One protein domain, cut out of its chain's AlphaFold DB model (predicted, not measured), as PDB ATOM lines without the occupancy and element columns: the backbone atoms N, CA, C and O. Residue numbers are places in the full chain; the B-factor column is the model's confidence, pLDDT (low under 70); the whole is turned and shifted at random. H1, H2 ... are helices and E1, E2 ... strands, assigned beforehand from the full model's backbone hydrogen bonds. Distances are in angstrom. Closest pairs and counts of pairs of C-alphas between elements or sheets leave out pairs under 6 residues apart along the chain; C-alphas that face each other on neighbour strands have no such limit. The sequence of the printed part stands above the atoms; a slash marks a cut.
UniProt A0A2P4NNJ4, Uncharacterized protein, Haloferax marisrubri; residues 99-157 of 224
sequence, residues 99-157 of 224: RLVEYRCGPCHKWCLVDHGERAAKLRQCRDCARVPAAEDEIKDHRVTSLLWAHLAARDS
ATOM      1  N   ARG A  99     175.891 124.862 168.120       78.88
ATOM      2  CA  ARG A  99     175.292 123.939 167.150       78.88
ATOM      3  C   ARG A  99     174.701 124.657 165.958       78.88
ATOM      4  O   ARG A  99     174.511 124.007 164.946       78.88
ATOM      5  N   LEU A 100     174.427 125.954 166.038       84.31
ATOM      6  CA  LEU A 100     173.748 126.682 164.974       84.31
ATOM      7  C   LEU A 100     174.734 127.574 164.212       84.31
ATOM      8  O   LEU A 100     175.485 128.337 164.811       84.31
ATOM      9  N   VAL A 101     174.694 127.501 162.884       85.38
ATOM     10  CA  VAL A 101     175.422 128.389 161.971       85.38
ATOM     11  C   VAL A 101     174.441 129.355 161.344       85.38
ATOM     12  O   VAL A 101     173.440 128.940 160.755       85.38
ATOM     13  N   GLU A 102     174.778 130.639 161.399       89.06
ATOM     14  CA  GLU A 102     174.085 131.673 160.646       89.06
ATOM     15  C   GLU A 102     174.806 131.963 159.323       89.06
ATOM     16  O   GLU A 102     176.023 132.173 159.275       89.06
ATOM     17  N   TYR A 103     174.061 131.967 158.218       87.19
ATOM     18  CA  TYR A 103     174.588 132.346 156.911       87.19
ATOM     19  C   TYR A 103     173.504 132.827 155.954       87.19
ATOM     20  O   TYR A 103     172.327 132.495 156.087       87.19
ATOM     21  N   ARG A 104     173.919 133.564 154.919       89.06
ATOM     22  CA  ARG A 104     173.067 133.818 153.755       89.06
ATOM     23  C   ARG A 104     173.160 132.644 152.801       89.06
ATOM     24  O   ARG A 104     174.249 132.257 152.381       89.06
ATOM     25  N   CYS A 105     172.009 132.083 152.468       88.88
ATOM     26  CA  CYS A 105     171.899 131.046 151.458       88.88
ATOM     27  C   CYS A 105     172.484 131.533 150.122       88.88
ATOM     28  O   CYS A 105     172.152 132.631 149.685       88.88
ATOM     29  N   GLY A 106     173.305 130.721 149.456       83.00
ATOM     30  CA  GLY A 106     173.836 131.067 148.131       83.00
ATOM     31  C   GLY A 106     172.729 131.288 147.084       83.00
ATOM     32  O   GLY A 106     172.666 132.372 146.521       83.00
ATOM     33  N   PRO A 107     171.829 130.309 146.857       84.81
ATOM     34  CA  PRO A 107     170.762 130.429 145.857       84.81
ATOM     35  C   PRO A 107     169.699 131.500 146.127       84.81
ATOM     36  O   PRO A 107     169.321 132.238 145.224       84.81
ATOM     37  N   CYS A 108     169.156 131.562 147.348       87.00
ATOM     38  CA  CYS A 108     167.994 132.413 147.644       87.00
ATOM     39  C   CYS A 108     168.326 133.650 148.485       87.00
ATOM     40  O   CYS A 108     167.425 134.423 148.801       87.00
ATOM     41  N   HIS A 109     169.589 133.823 148.896       87.12
ATOM     42  CA  HIS A 109     170.102 134.958 149.681       87.12
ATOM     43  C   HIS A 109     169.392 135.257 151.014       87.12
ATOM     44  O   HIS A 109     169.710 136.256 151.674       87.12
ATOM     45  N   LYS A 110     168.474 134.383 151.448       88.56
ATOM     46  CA  LYS A 110     167.805 134.454 152.748       88.56
ATOM     47  C   LYS A 110     168.780 134.108 153.866       88.56
ATOM     48  O   LYS A 110     169.611 133.208 153.718       88.56
ATOM     49  N   TRP A 111     168.638 134.805 154.986       90.69
ATOM     50  CA  TRP A 111     169.307 134.443 156.228       90.69
ATOM     51  C   TRP A 111     168.760 133.116 156.741       90.69
ATOM     52  O   TRP A 111     167.548 132.903 156.783       90.69
ATOM     53  N   CYS A 112     169.672 132.206 157.054       87.25
ATOM     54  CA  CYS A 112     169.381 130.858 157.500       87.25
ATOM     55  C   CYS A 112     170.144 130.600 158.797       87.25
ATOM     56  O   CYS A 112     171.334 130.896 158.873       87.25
ATOM     57  N   LEU A 113     169.453 130.012 159.772       88.75
ATOM     58  CA  LEU A 113     170.035 129.485 160.999       88.75
ATOM     59  C   LEU A 113     169.851 127.968 160.977       88.75
ATOM     60  O   LEU A 113     168.721 127.480 161.024       88.75
ATOM     61  N   VAL A 114     170.945 127.231 160.812       85.50
ATOM     62  CA  VAL A 114     170.917 125.786 160.541       85.50
ATOM     63  C   VAL A 114     171.918 125.074 161.439       85.50
ATOM     64  O   VAL A 114     172.966 125.629 161.751       85.50
ATOM     65  N   ASP A 115     171.606 123.847 161.852       84.00
ATOM     66  CA  ASP A 115     172.524 123.049 162.661       84.00
ATOM     67  C   ASP A 115     173.811 122.694 161.882       84.00
ATOM     68  O   ASP A 115     173.758 122.319 160.710       84.00
ATOM     69  N   HIS A 116     174.972 122.794 162.535       80.69
ATOM     70  CA  HIS A 116     176.299 122.447 162.019       80.69
ATOM     71  C   HIS A 116     176.356 121.031 161.417       80.69
ATOM     72  O   HIS A 116     177.116 120.783 160.476       80.69
ATOM     73  N   GLY A 117     175.585 120.091 161.967       75.94
ATOM     74  CA  GLY A 117     175.501 118.710 161.502       75.94
ATOM     75  C   GLY A 117     174.651 118.532 160.244       75.94
ATOM     76  O   GLY A 117     174.806 117.527 159.543       75.94
ATOM     77  N   GLU A 118     173.781 119.489 159.912       81.56
ATOM     78  CA  GLU A 118     172.935 119.393 158.726       81.56
ATOM     79  C   GLU A 118     173.750 119.589 157.442       81.56
ATOM     80  O   GLU A 118     174.585 120.485 157.300       81.56
ATOM     81  N   ARG A 119     173.443 118.769 156.434       79.94
ATOM     82  CA  ARG A 119     174.014 118.873 155.082       79.94
ATOM     83  C   ARG A 119     173.854 120.276 154.486       79.94
ATOM     84  O   ARG A 119     174.762 120.771 153.828       79.94
ATOM     85  N   ALA A 120     172.719 120.920 154.753       82.94
ATOM     86  CA  ALA A 120     172.408 122.265 154.284       82.94
ATOM     87  C   ALA A 120     173.452 123.307 154.739       82.94
ATOM     88  O   ALA A 120     173.837 124.164 153.939       82.94
ATOM     89  N   ALA A 121     173.980 123.179 155.965       84.06
ATOM     90  CA  ALA A 121     175.028 124.058 156.483       84.06
ATOM     91  C   ALA A 121     176.347 123.888 155.712       84.06
ATOM     92  O   ALA A 121     176.953 124.875 155.297       84.06
ATOM     93  N   LYS A 122     176.746 122.641 155.427       82.81
ATOM     94  CA  LYS A 122     177.966 122.318 154.656       82.81
ATOM     95  C   LYS A 122     177.927 122.854 153.222       82.81
ATOM     96  O   LYS A 122     178.962 123.215 152.665       82.81
ATOM     97  N   LEU A 123     176.734 122.927 152.638       84.25
ATOM     98  CA  LEU A 123     176.511 123.431 151.280       84.25
ATOM     99  C   LEU A 123     176.226 124.937 151.228       84.25
ATOM    100  O   LEU A 123     176.079 125.478 150.131       84.25
ATOM    101  N   ARG A 124     176.138 125.628 152.380       84.25
ATOM    102  CA  ARG A 124     175.716 127.041 152.485       84.25
ATOM    103  C   ARG A 124     174.374 127.302 151.775       84.25
ATOM    104  O   ARG A 124     174.177 128.318 151.103       84.25
ATOM    105  N   GLN A 125     173.428 126.378 151.926       86.50
ATOM    106  CA  GLN A 125     172.110 126.426 151.287       86.50
ATOM    107  C   GLN A 125     170.983 126.396 152.319       86.50
ATOM    108  O   GLN A 125     171.126 125.822 153.389       86.50
ATOM    109  N   CYS A 126     169.847 127.016 152.009       86.50
ATOM    110  CA  CYS A 126     168.650 126.935 152.841       86.50
ATOM    111  C   CYS A 126     168.067 125.508 152.833       86.50
ATOM    112  O   CYS A 126     168.315 124.763 151.886       86.50
ATOM    113  N   ARG A 127     167.254 125.126 153.833       80.25
ATOM    114  CA  ARG A 127     166.599 123.797 153.864       80.25
ATOM    115  C   ARG A 127     165.805 123.489 152.592       80.25
ATOM    116  O   ARG A 127     165.861 122.368 152.099       80.25
ATOM    117  N   ASP A 128     165.127 124.491 152.037       81.25
ATOM    118  CA  ASP A 128     164.365 124.337 150.793       81.25
ATOM    119  C   ASP A 128     165.278 124.198 149.568       81.25
ATOM    120  O   ASP A 128     164.989 123.444 148.645       81.25
ATOM    121  N   CYS A 129     166.407 124.904 149.585       81.75
ATOM    122  CA  CYS A 129     167.389 124.962 148.510       81.75
ATOM    123  C   CYS A 129     168.210 123.666 148.434       81.75
ATOM    124  O   CYS A 129     168.537 123.212 147.347       81.75
ATOM    125  N   ALA A 130     168.486 123.056 149.590       77.31
ATOM    126  CA  ALA A 130     169.255 121.823 149.736       77.31
ATOM    127  C   ALA A 130     168.402 120.542 149.617       77.31
ATOM    128  O   ALA A 130     168.898 119.449 149.894       77.31
ATOM    129  N   ARG A 131     167.109 120.662 149.276       71.31
ATOM    130  CA  ARG A 131     166.127 119.565 149.335       71.31
ATOM    131  C   ARG A 131     166.408 118.436 148.343       71.31
ATOM    132  O   ARG A 131     166.046 117.295 148.617       71.31
ATOM    133  N   VAL A 132     167.035 118.747 147.211       65.12
ATOM    134  CA  VAL A 132     167.435 117.753 146.212       65.12
ATOM    135  C   VAL A 132     168.947 117.577 146.319       65.12
ATOM    136  O   VAL A 132     169.668 118.537 146.056       65.12
ATOM    137  N   PRO A 133     169.448 116.398 146.726       58.81
ATOM    138  CA  PRO A 133     170.875 116.134 146.661       58.81
ATOM    139  C   PRO A 133     171.303 116.145 145.193       58.81
ATOM    140  O   PRO A 133     170.889 115.281 144.421       58.81
ATOM    141  N   ALA A 134     172.103 117.135 144.802       60.19
ATOM    142  CA  ALA A 134     172.784 117.089 143.520       60.19
ATOM    143  C   ALA A 134     173.875 116.012 143.604       60.19
ATOM    144  O   ALA A 134     174.496 115.825 144.654       60.19
ATOM    145  N   ALA A 135     174.103 115.295 142.501       55.06
ATOM    146  CA  ALA A 135     175.150 114.272 142.415       55.06
ATOM    147  C   ALA A 135     176.558 114.844 142.696       55.06
ATOM    148  O   ALA A 135     177.458 114.109 143.091       55.06
ATOM    149  N   GLU A 136     176.716 116.162 142.557       57.97
ATOM    150  CA  GLU A 136     177.969 116.911 142.660       57.97
ATOM    151  C   GLU A 136     177.896 117.973 143.769       57.97
ATOM    152  O   GLU A 136     178.268 119.130 143.588       57.97
ATOM    153  N   ASP A 137     177.349 117.616 144.929       68.38
ATOM    154  CA  ASP A 137     177.299 118.546 146.056       68.38
ATOM    155  C   ASP A 137     178.688 118.696 146.702       68.38
ATOM    156  O   ASP A 137     179.058 117.995 147.646       68.38
ATOM    157  N   GLU A 138     179.466 119.642 146.170       70.19
ATOM    158  CA  GLU A 138     180.740 120.069 146.734       70.19
ATOM    159  C   GLU A 138     180.511 120.821 148.055       70.19
ATOM    160  O   GLU A 138     179.695 121.745 148.160       70.19
ATOM    161  N   ILE A 139     181.240 120.416 149.098       73.50
ATOM    162  CA  ILE A 139     181.201 121.089 150.396       73.50
ATOM    163  C   ILE A 139     181.795 122.486 150.223       73.50
ATOM    164  O   ILE A 139     182.998 122.643 150.053       73.50
ATOM    165  N   LYS A 140     180.950 123.511 150.328       72.75
ATOM    166  CA  LYS A 140     181.374 124.913 150.202       72.75
ATOM    167  C   LYS A 140     182.054 125.440 151.457       72.75
ATOM    168  O   LYS A 140     182.770 126.434 151.394       72.75
ATOM    169  N   ASP A 141     181.807 124.810 152.606       69.69
ATOM    170  CA  ASP A 141     182.366 125.260 153.873       69.69
ATOM    171  C   ASP A 141     182.919 124.119 154.732       69.69
ATOM    172  O   ASP A 141     182.217 123.468 155.514       69.69
ATOM    173  N   HIS A 142     184.229 123.911 154.621       73.19
ATOM    174  CA  HIS A 142     184.955 122.972 155.472       73.19
ATOM    175  C   HIS A 142     185.125 123.481 156.911       73.19
ATOM    176  O   HIS A 142     185.246 122.666 157.829       73.19
ATOM    177  N   ARG A 143     185.076 124.802 157.151       71.06
ATOM    178  CA  ARG A 143     185.270 125.387 158.492       71.06
ATOM    179  C   ARG A 143     184.135 125.001 159.427       71.06
ATOM    180  O   ARG A 143     184.388 124.696 160.588       71.06
ATOM    181  N   VAL A 144     182.908 124.939 158.908       71.81
ATOM    182  CA  VAL A 144     181.720 124.467 159.648       71.81
ATOM    183  C   VAL A 144     181.938 123.061 160.203       71.81
ATOM    184  O   VAL A 144     181.559 122.778 161.340       71.81
ATOM    185  N   THR A 145     182.590 122.194 159.426       71.44
ATOM    186  CA  THR A 145     182.912 120.834 159.860       71.44
ATOM    187  C   THR A 145     184.016 120.863 160.917       71.44
ATOM    188  O   THR A 145     183.832 120.300 161.990       71.44
ATOM    189  N   SER A 146     185.128 121.565 160.680       72.12
ATOM    190  CA  SER A 146     186.239 121.665 161.644       72.12
ATOM    191  C   SER A 146     185.827 122.252 162.999       72.12
ATOM    192  O   SER A 146     186.271 121.760 164.033       72.12
ATOM    193  N   LEU A 147     184.955 123.264 163.011       74.81
ATOM    194  CA  LEU A 147     184.428 123.863 164.243       74.81
ATOM    195  C   LEU A 147     183.591 122.864 165.047       74.81
ATOM    196  O   LEU A 147     183.751 122.772 166.263       74.81
ATOM    197  N   LEU A 148     182.761 122.061 164.375       76.25
ATOM    198  CA  LEU A 148     182.001 120.994 165.024       76.25
ATOM    199  C   LEU A 148     182.933 119.975 165.697       76.25
ATOM    200  O   LEU A 148     182.726 119.627 166.859       76.25
ATOM    201  N   TRP A 149     183.993 119.546 165.005       79.00
ATOM    202  CA  TRP A 149     184.994 118.633 165.569       79.00
ATOM    203  C   TRP A 149     185.717 119.231 166.779       79.00
ATOM    204  O   TRP A 149     185.872 118.549 167.789       79.00
ATOM    205  N   ALA A 150     186.115 120.504 166.709       80.31
ATOM    206  CA  ALA A 150     186.768 121.190 167.821       80.31
ATOM    207  C   ALA A 150     185.860 121.262 169.062       80.31
ATOM    208  O   ALA A 150     186.313 121.004 170.178       80.31
ATOM    209  N   HIS A 151     184.567 121.546 168.873       76.75
ATOM    210  CA  HIS A 151     183.599 121.559 169.970       76.75
ATOM    211  C   HIS A 151     183.374 120.173 170.577       76.75
ATOM    212  O   HIS A 151     183.330 120.052 171.802       76.75
ATOM    213  N   LEU A 152     183.263 119.126 169.758       80.25
ATOM    214  CA  LEU A 152     183.126 117.754 170.255       80.25
ATOM    215  C   LEU A 152     184.371 117.316 171.042       80.25
ATOM    216  O   LEU A 152     184.240 116.828 172.160       80.25
ATOM    217  N   ALA A 153     185.571 117.606 170.535       79.88
ATOM    218  CA  ALA A 153     186.824 117.296 171.224       79.88
ATOM    219  C   ALA A 153     186.957 118.016 172.581       79.88
ATOM    220  O   ALA A 153     187.426 117.425 173.553       79.88
ATOM    221  N   ALA A 154     186.513 119.275 172.677       75.88
ATOM    222  CA  ALA A 154     186.500 120.026 173.935       75.88
ATOM    223  C   ALA A 154     185.478 119.480 174.953       75.88
ATOM    224  O   ALA A 154     185.691 119.547 176.165       75.88
ATOM    225  N   ARG A 155     184.358 118.917 174.484       71.25
ATOM    226  CA  ARG A 155     183.390 118.236 175.359       71.25
ATOM    227  C   ARG A 155     183.936 116.912 175.878       71.25
ATOM    228  O   ARG A 155     183.782 116.616 177.057       71.25
ATOM    229  N   ASP A 156     184.624 116.155 175.035       69.12
ATOM    230  CA  ASP A 156     185.222 114.884 175.444       69.12
ATOM    231  C   ASP A 156     186.384 115.086 176.426       69.12
ATOM    232  O   ASP A 156     186.554 114.299 177.359       69.12
ATOM    233  N   SER A 157     187.165 116.161 176.273       61.25
ATOM    234  CA  SER A 157     188.234 116.494 177.222       61.25
ATOM    235  C   SER A 157     187.691 116.958 178.575       61.25
ATOM    236  O   SER A 157     188.195 116.536 179.615       61.25
TER     237      SER A 157
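What this domain is: This is residues 99 to 157 of the 224 residues of an uncharacterized protein of Haloferax marisrubri (UniProt A0A2P4NNJ4). A small head, made of the two-stranded hairpin E1 and E2 with the short helix H1 over one face of it, sends out the long helix H2 as an arm. The last residues of that arm, 152 to 157, stick out free, and a long loop, residues 123 to 141, joins H1 to H2. The printed part has 59 residues with two named strands and two named helices, in the order E1, E2, H1, H2; the sheet is antiparallel, order E1 - E2, and the class is mixed, helices and strands. It is only just compact, close to loose, with a radius of gyration of the C-alphas of 12.1 A, and elongated, spanning 38 by 25 by 15 A.

Where its parts are: Find C-alpha 100 at (173.748, 126.682, 164.974); from there E1 runs 13.3 A through residues 100 to 104. E2, residues 111 to 115, covers 13.5 A. H1 is residues 119 to 122, 5.3 A. H2, residues 142 to 157, runs 22.9 A from (184.955, 122.972, 155.472) to (188.234, 116.494, 177.222).

How they stand to each other: Look first at the hairpin E1 and E2, antiparallel at 151 degrees, where N 101 and O 114 are 2.8 A apart, within hydrogen-bond range. The closest C-alphas of E2 and H1, Val 114 and Ala 121, are 6.0 A apart. H2 touches H1 with residues 142 to 145 alone, closest at the C-alphas of Lys 122 and Val 144, 6.6 A. E2 and H2 are apart. In H2 every O i to N i+4 pair is within hydrogen-bond range; H1 is too short for one.

The domain as a whole: The farthest C-alphas, Cys 108 and Ser 157, are 39.2 A apart. The printed part has no cut, and the link from H1 to H2 is long. Look for pLDDT under 70 at residues 132 to 137, 141, and 156 to 157.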